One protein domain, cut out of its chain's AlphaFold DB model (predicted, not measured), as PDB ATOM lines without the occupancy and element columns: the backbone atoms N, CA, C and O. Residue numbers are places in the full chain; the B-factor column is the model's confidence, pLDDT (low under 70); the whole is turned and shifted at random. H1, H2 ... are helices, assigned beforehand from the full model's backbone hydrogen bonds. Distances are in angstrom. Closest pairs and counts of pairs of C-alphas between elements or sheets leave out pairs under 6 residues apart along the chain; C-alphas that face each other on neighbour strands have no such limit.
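This is residues 3 to 60 and 96 to 167 of the 449 residues of an uncharacterized protein of Acinetobacter johnsonii (UniProt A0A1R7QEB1). The long helix H1 crosses at a slant over the hairpin of H4 and H5. H3 packs across the later part of H1 with short H2 on it; on another side H7 starts beside H1, with its residues 147 and 148 touching H1, passes the end of H5, and its residues 160 to 167 stick out as an arm. The printed part has 130 residues with seven named helices, H1 to H7 in order, and no named strand: all helix. It is compact, with a radius of gyration of the C-alphas of 15.3 A and spans of 46 by 34 by 25 A.

Start at H1, residues 4 to 26; with H4, residues 100 to 114, and H5, residues 118 to 133, it forms an up and down bundle, each helix running against the one before. H1 only just touches H4, with 3 pairs of C-alphas within 8 A, the closest Glu 17 and Ile 106. H4 and H5 form a hairpin at a shallow tilt of 22 degrees, C-alphas 105 and 128 closest at 5.7 A. At residue 21 alone, H1 only just touches H3, residues 42 to 54, with 3 pairs within 8 A, C-alphas 21 and 46 closest at 7.3 A. H2, residues 34 to 37, touches H3, C-alphas 35 and 48 closest at 5.6 A. H7, residues 146 to 167, touches H5, C-alphas 133 and 152 closest at 5.6 A. H6, residues 136 to 139, touches no helix. Each O i to N i+4 pair is within hydrogen-bond range in H1, H3 and H4, 10 of 12 in H5 and 16 of 18 in H7.

Find C-alpha 4 at (285.770, 256.364, 329.170); from there H1 runs 33.3 A. H7 runs 31.2 A to C-alpha 167 at (291.679, 292.926, 319.457).

Residues 61 to 95 are not printed, a gap of 8.1 A between C-alphas 60 and 96. Confidence is under 70 at residues 3, 28 to 32 and 156 to 165.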
ATOM      1  N   SER A   3     282.062 255.146 326.216       65.44
ATOM      2  CA  SER A   3     283.513 255.363 326.193       65.44
ATOM      3  C   SER A   3     283.973 256.022 327.504       65.44
ATOM      4  O   SER A   3     283.212 256.768 328.124       65.44
ATOM      5  N   SER A   4     285.215 255.773 327.935       75.06
ATOM      6  CA  SER A   4     285.770 256.364 329.170       75.06
ATOM      7  C   SER A   4     285.677 257.896 329.183       75.06
ATOM      8  O   SER A   4     285.443 258.501 330.223       75.06
ATOM      9  N   GLN A   5     285.777 258.511 328.004       79.94
ATOM     10  CA  GLN A   5     285.635 259.949 327.788       79.94
ATOM     11  C   GLN A   5     284.197 260.449 328.011       79.94
ATOM     12  O   GLN A   5     284.001 261.509 328.595       79.94
ATOM     13  N   LEU A   6     283.180 259.689 327.587       82.94
ATOM     14  CA  LEU A   6     281.779 260.056 327.805       82.94
ATOM     15  C   LEU A   6     281.409 259.987 329.293       82.94
ATOM     16  O   LEU A   6     280.697 260.851 329.796       82.94
ATOM     17  N   GLN A   7     281.929 258.994 330.018       83.56
ATOM     18  CA  GLN A   7     281.728 258.897 331.468       83.56
ATOM     19  C   GLN A   7     282.332 260.096 332.209       83.56
ATOM     20  O   GLN A   7     281.689 260.653 333.097       83.56
ATOM     21  N   GLU A   8     283.528 260.533 331.815       84.56
ATOM     22  CA  GLU A   8     284.169 261.726 332.374       84.56
ATOM     23  C   GLU A   8     283.352 263.000 332.098       84.56
ATOM     24  O   GLU A   8     283.116 263.792 333.009       84.56
ATOM     25  N   GLN A   9     282.835 263.165 330.875       86.25
ATOM     26  CA  GLN A   9     281.969 264.296 330.515       86.25
ATOM     27  C   GLN A   9     280.688 264.335 331.355       86.25
ATOM     28  O   GLN A   9     280.326 265.395 331.864       86.25
ATOM     29  N   ILE A  10     280.031 263.187 331.544       87.75
ATOM     30  CA  ILE A  10     278.824 263.078 332.377       87.75
ATOM     31  C   ILE A  10     279.129 263.481 333.825       87.75
ATOM     32  O   ILE A  10     278.380 264.256 334.414       87.75
ATOM     33  N   LEU A  11     280.246 263.017 334.395       88.31
ATOM     34  CA  LEU A  11     280.646 263.378 335.760       88.31
ATOM     35  C   LEU A  11     280.890 264.883 335.915       88.31
ATOM     36  O   LEU A  11     280.470 265.477 336.909       88.31
ATOM     37  N   ILE A  12     281.539 265.504 334.930       87.50
ATOM     38  CA  ILE A  12     281.825 266.941 334.930       87.50
ATOM     39  C   ILE A  12     280.530 267.757 334.841       87.50
ATOM     40  O   ILE A  12     280.357 268.707 335.607       87.50
ATOM     41  N   VAL A  13     279.605 267.381 333.952       90.25
ATOM     42  CA  VAL A  13     278.317 268.081 333.814       90.25
ATOM     43  C   VAL A  13     277.439 267.885 335.050       90.25
ATOM     44  O   VAL A  13     276.848 268.852 335.518       90.25
ATOM     45  N   ASN A  14     277.424 266.693 335.653       90.06
ATOM     46  CA  ASN A  14     276.717 266.449 336.916       90.06
ATOM     47  C   ASN A  14     277.276 267.302 338.062       90.06
ATOM     48  O   ASN A  14     276.519 267.869 338.849       90.06
ATOM     49  N   ALA A  15     278.605 267.426 338.156       88.62
ATOM     50  CA  ALA A  15     279.243 268.277 339.156       88.62
ATOM     51  C   ALA A  15     278.895 269.762 338.949       88.62
ATOM     52  O   ALA A  15     278.674 270.484 339.922       88.62
ATOM     53  N   LEU A  16     278.821 270.206 337.690       91.31
ATOM     54  CA  LEU A  16     278.396 271.555 337.329       91.31
ATOM     55  C   LEU A  16     276.930 271.811 337.699       91.31
ATOM     56  O   LEU A  16     276.630 272.821 338.332       91.31
ATOM     57  N   GLU A  17     276.032 270.891 337.342       93.06
ATOM     58  CA  GLU A  17     274.600 270.966 337.648       93.06
ATOM     59  C   GLU A  17     274.363 271.079 339.156       93.06
ATOM     60  O   GLU A  17     273.712 272.019 339.616       93.06
ATOM     61  N   LYS A  18     274.981 270.186 339.935       90.56
ATOM     62  CA  LYS A  18     274.892 270.197 341.396       90.56
ATOM     63  C   LYS A  18     275.370 271.521 341.991       90.56
ATOM     64  O   LYS A  18     274.670 272.122 342.803       90.56
ATOM     65  N   PHE A  19     276.535 272.003 341.555       90.56
ATOM     66  CA  PHE A  19     277.094 273.266 342.035       90.56
ATOM     67  C   PHE A  19     276.162 274.454 341.765       90.56
ATOM     68  O   PHE A  19     275.919 275.268 342.660       90.56
ATOM     69  N   ILE A  20     275.613 274.549 340.550       89.94
ATOM     70  CA  ILE A  20     274.693 275.630 340.175       89.94
ATOM     71  C   ILE A  20     273.412 275.553 341.007       89.94
ATOM     72  O   ILE A  20     272.945 276.571 341.515       89.94
ATOM     73  N   PHE A  21     272.852 274.361 341.208       90.19
ATOM     74  CA  PHE A  21     271.611 274.201 341.963       90.19
ATOM     75  C   PHE A  21     271.789 274.516 343.452       90.19
ATOM     76  O   PHE A  21     270.942 275.186 344.048       90.19
ATOM     77  N   GLU A  22     272.921 274.137 344.047       86.62
ATOM     78  CA  GLU A  22     273.285 274.540 345.411       86.62
ATOM     79  C   GLU A  22     273.488 276.062 345.527       86.62
ATOM     80  O   GLU A  22     273.071 276.686 346.512       86.62
ATOM     81  N   LYS A  23     274.070 276.699 344.506       85.38
ATOM     82  CA  LYS A  23     274.200 278.163 344.434       85.38
ATOM     83  C   LYS A  23     272.852 278.868 344.343       85.38
ATOM     84  O   LYS A  23     272.616 279.826 345.078       85.38
ATOM     85  N   ILE A  24     271.947 278.378 343.501       84.88
ATOM     86  CA  ILE A  24     270.586 278.915 343.380       84.88
ATOM     87  C   ILE A  24     269.852 278.787 344.721       84.88
ATOM     88  O   ILE A  24     269.296 279.771 345.210       84.88
ATOM     89  N   ARG A  25     269.933 277.618 345.370       81.69
ATOM     90  CA  ARG A  25     269.319 277.365 346.683       81.69
ATOM     91  C   ARG A  25     269.872 278.265 347.792       81.69
ATOM     92  O   ARG A  25     269.127 278.669 348.677       81.69
ATOM     93  N   SER A  26     271.164 278.581 347.758       80.06
ATOM     94  CA  SER A  26     271.810 279.452 348.754       80.06
ATOM     95  C   SER A  26     271.651 280.950 348.468       80.06
ATOM     96  O   SER A  26     272.006 281.776 349.311       80.06
ATOM     97  N   THR A  27     271.101 281.328 347.310       78.69
ATOM     98  CA  THR A  27     270.893 282.732 346.940       78.69
ATOM     99  C   THR A  27     269.607 283.261 347.585       78.69
ATOM    100  O   THR A  27     268.544 282.728 347.290       78.69
ATOM    101  N   PRO A  28     269.636 284.334 348.401       64.06
ATOM    102  CA  PRO A  28     268.495 284.737 349.232       64.06
ATOM    103  C   PRO A  28     267.168 284.970 348.498       64.06
ATOM    104  O   PRO A  28     266.129 284.633 349.043       64.06
ATOM    105  N   PHE A  29     267.193 285.525 347.281       66.69
ATOM    106  CA  PHE A  29     265.981 285.823 346.502       66.69
ATOM    107  C   PHE A  29     265.460 284.630 345.691       66.69
ATOM    108  O   PHE A  29     264.257 284.489 345.499       66.69
ATOM    109  N   LEU A  30     266.361 283.775 345.202       67.38
ATOM    110  CA  LEU A  30     266.004 282.611 344.384       67.38
ATOM    111  C   LEU A  30     265.695 281.398 345.269       67.38
ATOM    112  O   LEU A  30     264.694 280.716 345.082       67.38
ATOM    113  N   GLY A  31     266.511 281.174 346.296       61.25
ATOM    114  CA  GLY A  31     266.370 280.096 347.269       61.25
ATOM    115  C   GLY A  31     265.159 280.227 348.188       61.25
ATOM    116  O   GLY A  31     264.741 279.230 348.766       61.25
ATOM    117  N   SER A  32     264.560 281.420 348.298       69.12
ATOM    118  CA  SER A  32     263.307 281.638 349.029       69.12
ATOM    119  C   SER A  32     262.057 281.237 348.240       69.12
ATOM    120  O   SER A  32     260.951 281.324 348.775       69.12
ATOM    121  N   HIS A  33     262.191 280.823 346.974       81.31
ATOM    122  CA  HIS A  33     261.048 280.363 346.196       81.31
ATOM    123  C   HIS A  33     260.437 279.113 346.842       81.31
ATOM    124  O   HIS A  33     261.154 278.165 347.169       81.31
ATOM    125  N   LYS A  34     259.107 279.086 347.008       80.50
ATOM    126  CA  LYS A  34     258.395 278.028 347.749       80.50
ATOM    127  C   LYS A  34     258.777 276.623 347.267       80.50
ATOM    128  O   LYS A  34     259.055 275.758 348.087       80.50
ATOM    129  N   SER A  35     258.862 276.419 345.953       82.06
ATOM    130  CA  SER A  35     259.236 275.130 345.349       82.06
ATOM    131  C   SER A  35     260.671 274.690 345.674       82.06
ATOM    132  O   SER A  35     260.918 273.501 345.831       82.06
ATOM    133  N   ILE A  36     261.610 275.633 345.821       82.19
ATOM    134  CA  ILE A  36     263.015 275.351 346.171       82.19
ATOM    135  C   ILE A  36     263.164 275.115 347.680       82.19
ATOM    136  O   ILE A  36     263.908 274.229 348.094       82.19
ATOM    137  N   LEU A  37     262.427 275.864 348.509       79.06
ATOM    138  CA  LEU A  37     262.409 275.682 349.966       79.06
ATOM    139  C   LEU A  37     261.839 274.324 350.381       79.06
ATOM    140  O   LEU A  37     262.342 273.712 351.320       79.06
ATOM    141  N   MET A  38     260.795 273.867 349.688       81.31
ATOM    142  CA  MET A  38     260.104 272.610 349.990       81.31
ATOM    143  C   MET A  38     260.824 271.374 349.428       81.31
ATOM    144  O   MET A  38     260.438 270.246 349.738       81.31
ATOM    145  N   ALA A  39     261.876 271.560 348.624       82.19
ATOM    146  CA  ALA A  39     262.659 270.464 348.071       82.19
ATOM    147  C   ALA A  39     263.435 269.731 349.179       82.19
ATOM    148  O   ALA A  39     264.366 270.270 349.794       82.19
ATOM    149  N   SER A  40     263.042 268.479 349.416       77.00
ATOM    150  CA  SER A  40     263.569 267.652 350.507       77.00
ATOM    151  C   SER A  40     264.819 266.863 350.101       77.00
ATOM    152  O   SER A  40     265.654 266.558 350.949       77.00
ATOM    153  N   ASN A  41     264.985 266.572 348.809       83.44
ATOM    154  CA  ASN A  41     266.129 265.850 348.249       83.44
ATOM    155  C   ASN A  41     266.662 266.526 346.960       83.44
ATOM    156  O   ASN A  41     266.136 267.544 346.505       83.44
ATOM    157  N   GLU A  42     267.746 265.985 346.392       81.00
ATOM    158  CA  GLU A  42     268.423 266.542 345.206       81.00
ATOM    159  C   GLU A  42     267.572 266.439 343.926       81.00
ATOM    160  O   GLU A  42     267.612 267.336 343.084       81.00
ATOM    161  N   GLU A  43     266.738 265.404 343.799       85.12
ATOM    162  CA  GLU A  43     265.841 265.218 342.651       85.12
ATOM    163  C   GLU A  43     264.654 266.189 342.664       85.12
ATOM    164  O   GLU A  43     264.298 266.750 341.626       85.12
ATOM    165  N   ASP A  44     264.068 266.433 343.834       85.12
ATOM    166  CA  ASP A  44     262.994 267.405 344.031       85.12
ATOM    167  C   ASP A  44     263.501 268.821 343.754       85.12
ATOM    168  O   ASP A  44     262.820 269.610 343.098       85.12
ATOM    169  N   LEU A  45     264.731 269.127 344.185       86.88
ATOM    170  CA  LEU A  45     265.387 270.401 343.893       86.88
ATOM    171  C   LEU A  45     265.606 270.572 342.388       86.88
ATOM    172  O   LEU A  45     265.296 271.626 341.836       86.88
ATOM    173  N   ARG A  46     266.096 269.525 341.717       88.12
ATOM    174  CA  ARG A  46     266.293 269.499 340.263       88.12
ATOM    175  C   ARG A  46     264.986 269.745 339.508       88.12
ATOM    176  O   ARG A  46     264.945 270.609 338.636       88.12
ATOM    177  N   LYS A  47     263.903 269.046 339.869       88.25
ATOM    178  CA  LYS A  47     262.569 269.247 339.271       88.25
ATOM    179  C   LYS A  47     262.042 270.662 339.510       88.25
ATOM    180  O   LYS A  47     261.543 271.289 338.577       88.25
ATOM    181  N   ALA A  48     262.187 271.180 340.730       88.06
ATOM    182  CA  ALA A  48     261.767 272.535 341.068       88.06
ATOM    183  C   ALA A  48     262.523 273.584 340.241       88.06
ATOM    184  O   ALA A  48     261.898 274.473 339.673       88.06
ATOM    185  N   ILE A  49     263.848 273.462 340.121       88.06
ATOM    186  CA  ILE A  49     264.662 274.397 339.336       88.06
ATOM    187  C   ILE A  49     264.312 274.317 337.848       88.06
ATOM    188  O   ILE A  49     264.144 275.362 337.231       88.06
ATOM    189  N   TYR A  50     264.126 273.128 337.267       91.25
ATOM    190  CA  TYR A  50     263.706 273.039 335.863       91.25
ATOM    191  C   TYR A  50     262.309 273.618 335.612       91.25
ATOM    192  O   TYR A  50     262.106 274.276 334.599       91.25
ATOM    193  N   THR A  51     261.376 273.460 336.551       89.06
ATOM    194  CA  THR A  51     260.042 274.075 336.435       89.06
ATOM    195  C   THR A  51     260.140 275.606 336.443       89.06
ATOM    196  O   THR A  51     259.569 276.273 335.590       89.06
ATOM    197  N   LEU A  52     260.941 276.171 337.351       86.88
ATOM    198  CA  LEU A  52     261.160 277.622 337.434       86.88
ATOM    199  C   LEU A  52     261.958 278.175 336.248       86.88
ATOM    200  O   LEU A  52     261.841 279.349 335.896       86.88
ATOM    201  N   HIS A  53     262.789 277.333 335.637       89.94
ATOM    202  CA  HIS A  53     263.482 277.638 334.393       89.94
ATOM    203  C   HIS A  53     262.502 277.753 333.227       89.94
ATOM    204  O   HIS A  53     262.547 278.758 332.520       89.94
ATOM    205  N   ASP A  54     261.559 276.816 333.108       87.75
ATOM    206  CA  ASP A  54     260.487 276.865 332.107       87.75
ATOM    207  C   ASP A  54     259.565 278.092 332.304       87.75
ATOM    208  O   ASP A  54     259.093 278.682 331.332       87.75
ATOM    209  N   GLU A  55     259.377 278.549 333.548       87.19
ATOM    210  CA  GLU A  55     258.675 279.801 333.891       87.19
ATOM    211  C   GLU A  55     259.491 281.080 333.593       87.19
ATOM    212  O   GLU A  55     258.986 282.195 333.726       87.19
ATOM    213  N   GLY A  56     260.756 280.948 333.177       84.12
ATOM    214  CA  GLY A  56     261.625 282.064 332.796       84.12
ATOM    215  C   GLY A  56     262.299 282.795 333.962       84.12
ATOM    216  O   GLY A  56     262.914 283.840 333.749       84.12
ATOM    217  N   LEU A  57     262.245 282.255 335.186       84.12
ATOM    218  CA  LEU A  57     262.732 282.929 336.400       84.12
ATOM    219  C   LEU A  57     264.252 283.176 336.404       84.12
ATOM    220  O   LEU A  57     264.744 284.079 337.081       84.12
ATOM    221  N   PHE A  58     265.014 282.380 335.650       84.50
ATOM    222  CA  PHE A  58     266.474 282.496 335.569       84.50
ATOM    223  C   PHE A  58     266.963 283.321 334.380       84.50
ATOM    224  O   PHE A  58     268.180 283.437 334.215       84.50
ATOM    225  N   ARG A  59     266.062 283.874 333.560       84.81
ATOM    226  CA  ARG A  59     266.414 284.664 332.378       84.81
ATOM    227  C   ARG A  59     266.918 286.051 332.774       84.81
ATOM    228  O   ARG A  59     266.447 286.654 333.735       84.81
ATOM    229  N   GLU A  60     267.898 286.552 332.030       84.44
ATOM    230  CA  GLU A  60     268.306 287.955 332.119       84.44
ATOM    231  C   GLU A  60     267.282 288.823 331.374       84.44
ATOM    232  O   GLU A  60     266.978 288.554 330.210       84.44
ATOM    233  N   PRO A  96     277.677 287.766 332.811       82.19
ATOM    234  CA  PRO A  96     276.335 287.295 333.122       82.19
ATOM    235  C   PRO A  96     276.298 286.650 334.514       82.19
ATOM    236  O   PRO A  96     277.261 286.011 334.950       82.19
ATOM    237  N   LYS A  97     275.181 286.872 335.215       83.81
ATOM    238  CA  LYS A  97     274.877 286.323 336.553       83.81
ATOM    239  C   LYS A  97     273.703 285.342 336.539       83.81
ATOM    240  O   LYS A  97     273.371 284.770 337.573       83.81
ATOM    241  N   HIS A  98     273.028 285.265 335.400       85.06
ATOM    242  CA  HIS A  98     271.803 284.521 335.177       85.06
ATOM    243  C   HIS A  98     272.143 283.128 334.649       85.06
ATOM    244  O   HIS A  98     273.106 282.967 333.900       85.06
ATOM    245  N   TYR A  99     271.344 282.134 335.033       88.44
ATOM    246  CA  TYR A  99     271.632 280.728 334.750       88.44
ATOM    247  C   TYR A  99     270.803 280.137 333.599       88.44
ATOM    248  O   TYR A  99     271.021 278.977 333.279       88.44
ATOM    249  N   ASP A 100     269.897 280.894 332.962       88.19
ATOM    250  CA  ASP A 100     268.985 280.405 331.902       88.19
ATOM    251  C   ASP A 100     269.700 279.591 330.812       88.19
ATOM    252  O   ASP A 100     269.427 278.408 330.618       88.19
ATOM    253  N   GLU A 101     270.698 280.198 330.169       86.75
ATOM    254  CA  GLU A 101     271.466 279.582 329.079       86.75
ATOM    255  C   GLU A 101     272.220 278.325 329.545       86.75
ATOM    256  O   GLU A 101     272.293 277.326 328.829       86.75
ATOM    257  N   ILE A 102     272.744 278.348 330.774       91.44
ATOM    258  CA  ILE A 102     273.528 277.249 331.344       91.44
ATOM    259  C   ILE A 102     272.613 276.081 331.741       91.44
ATOM    260  O   ILE A 102     272.923 274.934 331.426       91.44
ATOM    261  N   ILE A 103     271.473 276.355 332.382       90.81
ATOM    262  CA  ILE A 103     270.474 275.346 332.768       90.81
ATOM    263  C   ILE A 103     269.893 274.685 331.513       90.81
ATOM    264  O   ILE A 103     269.835 273.455 331.442       90.81
ATOM    265  N   GLN A 104     269.551 275.475 330.490       91.81
ATOM    266  CA  GLN A 104     269.076 274.955 329.209       91.81
ATOM    267  C   GLN A 104     270.123 274.058 328.532       91.81
ATOM    268  O   GLN A 104     269.785 272.998 327.996       91.81
ATOM    269  N   ALA A 105     271.399 274.451 328.564       89.62
ATOM    270  CA  ALA A 105     272.489 273.669 327.987       89.62
ATOM    271  C   ALA A 105     272.750 272.358 328.757       89.62
ATOM    272  O   ALA A 105     272.964 271.322 328.126       89.62
ATOM    273  N   ILE A 106     272.661 272.367 330.094       92.25
ATOM    274  CA  ILE A 106     272.745 271.155 330.932       92.25
ATOM    275  C   ILE A 106     271.598 270.193 330.605       92.25
ATOM    276  O   ILE A 106     271.835 269.009 330.365       92.25
ATOM    277  N   ARG A 107     270.360 270.700 330.533       91.12
ATOM    278  CA  ARG A 107     269.177 269.896 330.186       91.12
ATOM    279  C   ARG A 107     269.319 269.270 328.801       91.12
ATOM    280  O   ARG A 107     269.112 268.072 328.642       91.12
ATOM    281  N   SER A 108     269.744 270.065 327.819       89.88
ATOM    282  CA  SER A 108     269.967 269.604 326.442       89.88
ATOM    283  C   SER A 108     271.041 268.514 326.381       89.88
ATOM    284  O   SER A 108     270.853 267.504 325.706       89.88
ATOM    285  N   PHE A 109     272.138 268.676 327.129       92.19
ATOM    286  CA  PHE A 109     273.184 267.659 327.239       92.19
ATOM    287  C   PHE A 109     272.622 266.337 327.780       92.19
ATOM    288  O   PHE A 109     272.785 265.304 327.131       92.19
ATOM    289  N   HIS A 110     271.888 266.363 328.897       89.81
ATOM    290  CA  HIS A 110     271.275 265.160 329.477       89.81
ATOM    291  C   HIS A 110     270.318 264.458 328.514       89.81
ATOM    292  O   HIS A 110     270.456 263.254 328.297       89.81
ATOM    293  N   CYS A 111     269.435 265.204 327.842       88.38
ATOM    294  CA  CYS A 111     268.535 264.638 326.835       88.38
ATOM    295  C   CYS A 111     269.304 263.956 325.687       88.38
ATOM    296  O   CYS A 111     268.927 262.873 325.243       88.38
ATOM    297  N   THR A 112     270.409 264.547 325.212       88.12
ATOM    298  CA  THR A 112     271.225 263.929 324.149       88.12
ATOM    299  C   THR A 112     272.011 262.701 324.606       88.12
ATOM    300  O   THR A 112     272.201 261.772 323.817       88.12
ATOM    301  N   VAL A 113     272.427 262.659 325.877       87.94
ATOM    302  CA  VAL A 113     273.052 261.480 326.493       87.94
ATOM    303  C   VAL A 113     272.050 260.327 326.573       87.94
ATOM    304  O   VAL A 113     272.383 259.207 326.182       87.94
ATOM    305  N   GLU A 114     270.816 260.600 327.002       87.25
ATOM    306  CA  GLU A 114     269.724 259.617 327.040       87.25
ATOM    307  C   GLU A 114     269.369 259.104 325.636       87.25
ATOM    308  O   GLU A 114     269.232 257.895 325.433       87.25
ATOM    309  N   ALA A 115     269.325 260.000 324.645       85.19
ATOM    310  CA  ALA A 115     269.082 259.671 323.239       85.19
ATOM    311  C   ALA A 115     270.267 258.970 322.537       85.19
ATOM    312  O   ALA A 115     270.138 258.562 321.383       85.19
ATOM    313  N   ARG A 116     271.420 258.812 323.209       82.62
ATOM    314  CA  ARG A 116     272.661 258.206 322.677       82.62
ATOM    315  C   ARG A 116     273.183 258.864 321.387       82.62
ATOM    316  O   ARG A 116     273.816 258.201 320.566       82.62
ATOM    317  N   ASN A 117     272.964 260.170 321.218       81.12
ATOM    318  CA  ASN A 117     273.450 260.915 320.053       81.12
ATOM    319  C   ASN A 117     274.915 261.361 320.241       81.12
ATOM    320  O   ASN A 117     275.194 262.486 320.654       81.12
ATOM    321  N   HIS A 118     275.861 260.462 319.960       75.62
ATOM    322  CA  HIS A 118     277.287 260.664 320.252       75.62
ATOM    323  C   HIS A 118     277.921 261.898 319.589       75.62
ATOM    324  O   HIS A 118     278.736 262.559 320.233       75.62
ATOM    325  N   ASP A 119     277.517 262.245 318.365       75.31
ATOM    326  CA  ASP A 119     278.069 263.396 317.636       75.31
ATOM    327  C   ASP A 119     277.646 264.731 318.263       75.31
ATOM    328  O   ASP A 119     278.388 265.717 318.262       75.31
ATOM    329  N   GLU A 120     276.449 264.767 318.845       82.88
ATOM    330  CA  GLU A 120     275.901 265.980 319.435       82.88
ATOM    331  C   GLU A 120     276.357 266.192 320.883       82.88
ATOM    332  O   GLU A 120     276.560 267.336 321.299       82.88
ATOM    333  N   ILE A 121     276.612 265.107 321.620       81.12
ATOM    334  CA  ILE A 121     277.062 265.151 323.018       81.12
ATOM    335  C   ILE A 121     278.374 265.931 323.160       81.12
ATOM    336  O   ILE A 121     278.477 266.811 324.015       81.12
ATOM    337  N   GLU A 122     279.376 265.670 322.311       83.50
ATOM    338  CA  GLU A 122     280.662 266.373 322.409       83.50
ATOM    339  C   GLU A 122     280.519 267.868 322.081       83.50
ATOM    340  O   GLU A 122     281.115 268.726 322.743       83.50
ATOM    341  N   ARG A 123     279.697 268.195 321.077       84.00
ATOM    342  CA  ARG A 123     279.406 269.578 320.685       84.00
ATOM    343  C   ARG A 123     278.722 270.337 321.820       84.00
ATOM    344  O   ARG A 123     279.140 271.456 322.135       84.00
ATOM    345  N   LEU A 124     277.702 269.738 322.435       85.12
ATOM    346  CA  LEU A 124     276.960 270.334 323.546       85.12
ATOM    347  C   LEU A 124     277.829 270.462 324.795       85.12
ATOM    348  O   LEU A 124     277.841 271.529 325.395       85.12
ATOM    349  N   TYR A 125     278.634 269.450 325.123       87.31
ATOM    350  CA  TYR A 125     279.589 269.506 326.232       87.31
ATOM    351  C   TYR A 125     280.570 270.677 326.098       87.31
ATOM    352  O   TYR A 125     280.729 271.486 327.014       87.31
ATOM    353  N   ARG A 126     281.213 270.802 324.928       83.69
ATOM    354  CA  ARG A 126     282.162 271.892 324.659       83.69
ATOM    355  C   ARG A 126     281.476 273.254 324.706       83.69
ATOM    356  O   ARG A 126     282.069 274.202 325.211       83.69
ATOM    357  N   THR A 127     280.256 273.350 324.184       84.31
ATOM    358  CA  THR A 127     279.466 274.590 324.179       84.31
ATOM    359  C   THR A 127     279.072 274.992 325.597       84.31
ATOM    360  O   THR A 127     279.395 276.097 326.012       84.31
ATOM    361  N   LEU A 128     278.518 274.068 326.384       88.81
ATOM    362  CA  LEU A 128     278.145 274.280 327.781       88.81
ATOM    363  C   LEU A 128     279.322 274.788 328.623       88.81
ATOM    364  O   LEU A 128     279.213 275.817 329.285       88.81
ATOM    365  N   LEU A 129     280.466 274.095 328.588       87.56
ATOM    366  CA  LEU A 129     281.629 274.511 329.377       87.56
ATOM    367  C   LEU A 129     282.212 275.839 328.904       87.56
ATOM    368  O   LEU A 129     282.716 276.619 329.713       87.56
ATOM    369  N   ARG A 130     282.142 276.104 327.599       83.06
ATOM    370  CA  ARG A 130     282.549 277.384 327.031       83.06
ATOM    371  C   ARG A 130     281.657 278.510 327.542       83.06
ATOM    372  O   ARG A 130     282.189 279.515 328.007       83.06
ATOM    373  N   ASP A 131     280.348 278.335 327.500       83.31
ATOM    374  CA  ASP A 131     279.396 279.364 327.901       83.31
ATOM    375  C   ASP A 131     279.491 279.593 329.423       83.31
ATOM    376  O   ASP A 131     279.678 280.727 329.871       83.31
ATOM    377  N   TYR A 132     279.573 278.516 330.215       87.94
ATOM    378  CA  TYR A 132     279.808 278.601 331.659       87.94
ATOM    379  C   TYR A 132     281.135 279.289 332.016       87.94
ATOM    380  O   TYR A 132     281.176 280.082 332.951       87.94
ATOM    381  N   SER A 133     282.214 279.083 331.249       82.44
ATOM    382  CA  SER A 133     283.515 279.725 331.521       82.44
ATOM    383  C   SER A 133     283.485 281.260 331.471       82.44
ATOM    384  O   SER A 133     284.390 281.909 332.008       82.44
ATOM    385  N   THR A 134     282.453 281.829 330.838       82.69
ATOM    386  CA  THR A 134     282.205 283.276 330.744       82.69
ATOM    387  C   THR A 134     281.232 283.795 331.805       82.69
ATOM    388  O   THR A 134     281.006 285.001 331.891       82.69
ATOM    389  N   HIS A 135     280.684 282.912 332.642       86.50
ATOM    390  CA  HIS A 135     279.799 283.270 333.741       86.50
ATOM    391  C   HIS A 135     280.562 283.945 334.887       86.50
ATOM    392  O   HIS A 135     281.751 283.686 335.112       86.50
ATOM    393  N   ARG A 136     279.872 284.789 335.668       81.31
ATOM    394  CA  ARG A 136     280.468 285.499 336.812       81.31
ATOM    395  C   ARG A 136     281.107 284.560 337.837       81.31
ATOM    396  O   ARG A 136     282.118 284.927 338.433       81.31
ATOM    397  N   ASP A 137     280.557 283.362 338.019       83.81
ATOM    398  CA  ASP A 137     281.093 282.362 338.954       83.81
ATOM    399  C   ASP A 137     282.521 281.936 338.597       83.81
ATOM    400  O   ASP A 137     283.330 281.647 339.476       83.81
ATOM    401  N   CYS A 138     282.875 281.968 337.313       83.19
ATOM    402  CA  CYS A 138     284.205 281.612 336.840       83.19
ATOM    403  C   CYS A 138     285.209 282.774 336.914       83.19
ATOM    404  O   CYS A 138     286.359 282.600 336.510       83.19
ATOM    405  N   TYR A 139     284.819 283.942 337.444       74.50
ATOM    406  CA  TYR A 139     285.735 285.073 337.637       74.50
ATOM    407  C   TYR A 139     286.868 284.736 338.616       74.50
ATOM    408  O   TYR A 139     288.012 285.145 338.418       74.50
ATOM    409  N   ASN A 140     286.568 283.959 339.660       76.69
ATOM    410  CA  ASN A 140     287.555 283.441 340.597       76.69
ATOM    411  C   ASN A 140     287.466 281.916 340.636       76.69
ATOM    412  O   ASN A 140     286.574 281.344 341.252       76.69
ATOM    413  N   LEU A 141     288.440 281.251 340.012       77.75
ATOM    414  CA  LEU A 141     288.469 279.791 339.881       77.75
ATOM    415  C   LEU A 141     288.446 279.045 341.223       77.75
ATOM    416  O   LEU A 141     288.077 277.881 341.265       77.75
ATOM    417  N   LYS A 142     288.815 279.692 342.333       80.50
ATOM    418  CA  LYS A 142     288.740 279.069 343.664       80.50
ATOM    419  C   LYS A 142     287.310 278.866 344.163       80.50
ATOM    420  O   LYS A 142     287.116 278.087 345.089       80.50
ATOM    421  N   ASP A 143     286.347 279.565 343.571       78.88
ATOM    422  CA  ASP A 143     284.950 279.547 344.003       78.88
ATOM    423  C   ASP A 143     284.135 278.458 343.281       78.88
ATOM    424  O   ASP A 143     282.968 278.253 343.618       78.88
ATOM    425  N   ILE A 144     284.744 277.749 342.318       85.69
ATOM    426  CA  ILE A 144     284.143 276.631 341.577       85.69
ATOM    427  C   ILE A 144     284.754 275.275 341.994       85.69
ATOM    428  O   ILE A 144     285.896 275.233 342.468       85.69
ATOM    429  N   PRO A 145     284.034 274.153 341.792       85.06
ATOM    430  CA  PRO A 145     284.515 272.810 342.121       85.06
ATOM    431  C   PRO A 145     285.862 272.469 341.473       85.06
ATOM    432  O   PRO A 145     286.079 272.776 340.300       85.06
ATOM    433  N   GLU A 146     286.747 271.779 342.203       82.69
ATOM    434  CA  GLU A 146     288.094 271.404 341.726       82.69
ATOM    435  C   GLU A 146     288.066 270.632 340.398       82.69
ATOM    436  O   GLU A 146     288.908 270.867 339.533       82.69
ATOM    437  N   SER A 147     287.048 269.788 340.194       81.38
ATOM    438  CA  SER A 147     286.830 269.037 338.951       81.38
ATOM    439  C   SER A 147     286.640 269.928 337.715       81.38
ATOM    440  O   SER A 147     286.941 269.506 336.602       81.38
ATOM    441  N   LEU A 148     286.169 271.165 337.897       82.44
ATOM    442  CA  LEU A 148     285.930 272.133 336.825       82.44
ATOM    443  C   LEU A 148     287.089 273.121 336.658       82.44
ATOM    444  O   LEU A 148     287.265 273.675 335.572       82.44
ATOM    445  N   GLN A 149     287.897 273.338 337.701       83.94
ATOM    446  CA  GLN A 149     288.920 274.387 337.725       83.94
ATOM    447  C   GLN A 149     289.907 274.280 336.567       83.94
ATOM    448  O   GLN A 149     290.145 275.267 335.875       83.94
ATOM    449  N   GLN A 150     290.466 273.092 336.329       80.38
ATOM    450  CA  GLN A 150     291.467 272.906 335.281       80.38
ATOM    451  C   GLN A 150     290.876 273.132 333.884       80.38
ATOM    452  O   GLN A 150     291.472 273.841 333.072       80.38
ATOM    453  N   THR A 151     289.696 272.576 333.618       80.69
ATOM    454  CA  THR A 151     289.019 272.677 332.320       80.69
ATOM    455  C   THR A 151     288.605 274.115 332.020       80.69
ATOM    456  O   THR A 151     288.915 274.641 330.951       80.69
ATOM    457  N   ILE A 152     287.988 274.800 332.986       80.25
ATOM    458  CA  ILE A 152     287.605 276.209 332.846       80.25
ATOM    459  C   ILE A 152     288.844 277.097 332.717       80.25
ATOM    460  O   ILE A 152     288.864 277.975 331.857       80.25
ATOM    461  N   HIS A 153     289.913 276.837 333.474       76.31
ATOM    462  CA  HIS A 153     291.167 277.580 333.343       76.31
ATOM    463  C   HIS A 153     291.775 277.449 331.940       76.31
ATOM    464  O   HIS A 153     292.221 278.439 331.362       76.31
ATOM    465  N   GLN A 154     291.771 276.246 331.359       73.75
ATOM    466  CA  GLN A 154     292.244 276.022 329.991       73.75
ATOM    467  C   GLN A 154     291.389 276.766 328.960       73.75
ATOM    468  O   GLN A 154     291.940 277.414 328.066       73.75
ATOM    469  N   ILE A 155     290.062 276.723 329.105       71.00
ATOM    470  CA  ILE A 155     289.127 277.436 328.227       71.00
ATOM    471  C   ILE A 155     289.340 278.952 328.336       71.00
ATOM    472  O   ILE A 155     289.504 279.622 327.319       71.00
ATOM    473  N   GLN A 156     289.427 279.495 329.551       66.12
ATOM    474  CA  GLN A 156     289.671 280.920 329.786       66.12
ATOM    475  C   GLN A 156     291.034 281.372 329.252       66.12
ATOM    476  O   GLN A 156     291.126 282.416 328.612       66.12
ATOM    477  N   ASN A 157     292.093 280.577 329.424       64.88
ATOM    478  CA  ASN A 157     293.401 280.876 328.836       64.88
ATOM    479  C   ASN A 157     293.356 280.853 327.300       64.88
ATOM    480  O   ASN A 157     293.986 281.690 326.648       64.88
ATOM    481  N   SER A 158     292.586 279.933 326.713       58.84
ATOM    482  CA  SER A 158     292.318 279.928 325.272       58.84
ATOM    483  C   SER A 158     291.573 281.195 324.845       58.84
ATOM    484  O   SER A 158     291.961 281.830 323.866       58.84
ATOM    485  N   PHE A 159     290.576 281.638 325.613       53.50
ATOM    486  CA  PHE A 159     289.874 282.895 325.361       53.50
ATOM    487  C   PHE A 159     290.767 284.120 325.482       53.50
ATOM    488  O   PHE A 159     290.631 285.018 324.665       53.50
ATOM    489  N   LEU A 160     291.702 284.165 326.429       50.94
ATOM    490  CA  LEU A 160     292.675 285.258 326.529       50.94
ATOM    491  C   LEU A 160     293.596 285.304 325.299       50.94
ATOM    492  O   LEU A 160     293.930 286.387 324.812       50.94
ATOM    493  N   SER A 161     293.953 284.140 324.744       46.88
ATOM    494  CA  SER A 161     294.627 284.063 323.441       46.88
ATOM    495  C   SER A 161     293.731 284.593 322.316       46.88
ATOM    496  O   SER A 161     294.202 285.349 321.470       46.88
ATOM    497  N   GLN A 162     292.443 284.240 322.315       54.94
ATOM    498  CA  GLN A 162     291.480 284.729 321.324       54.94
ATOM    499  C   GLN A 162     291.143 286.216 321.501       54.94
ATOM    500  O   GLN A 162     290.846 286.883 320.520       54.94
ATOM    501  N   GLU A 163     291.189 286.769 322.716       56.44
ATOM    502  CA  GLU A 163     290.952 288.190 322.990       56.44
ATOM    503  C   GLU A 163     292.031 289.021 322.300       56.44
ATOM    504  O   GLU A 163     291.718 290.015 321.651       56.44
ATOM    505  N   ALA A 164     293.289 288.570 322.357       63.41
ATOM    506  CA  ALA A 164     294.374 289.195 321.612       63.41
ATOM    507  C   ALA A 164     294.116 289.174 320.096       63.41
ATOM    508  O   ALA A 164     294.429 290.155 319.422       63.41
ATOM    509  N   ASP A 165     293.517 288.108 319.562       67.56
ATOM    510  CA  ASP A 165     293.169 288.013 318.141       67.56
ATOM    511  C   ASP A 165     291.965 288.894 317.778       67.56
ATOM    512  O   ASP A 165     292.076 289.707 316.865       67.56
ATOM    513  N   LYS A 166     290.880 288.884 318.564       71.25
ATOM    514  CA  LYS A 166     289.729 289.797 318.399       71.25
ATOM    515  C   LYS A 166     290.146 291.266 318.467       71.25
ATOM    516  O   LYS A 166     289.634 292.108 317.733       71.25
ATOM    517  N   ILE A 167     291.092 291.590 319.348       73.69
ATOM    518  CA  ILE A 167     291.679 292.926 319.457       73.69
ATOM    519  C   ILE A 167     292.436 293.297 318.174       73.69
ATOM    520  O   ILE A 167     292.290 294.425 317.696       73.69
TER     521      ILE A 167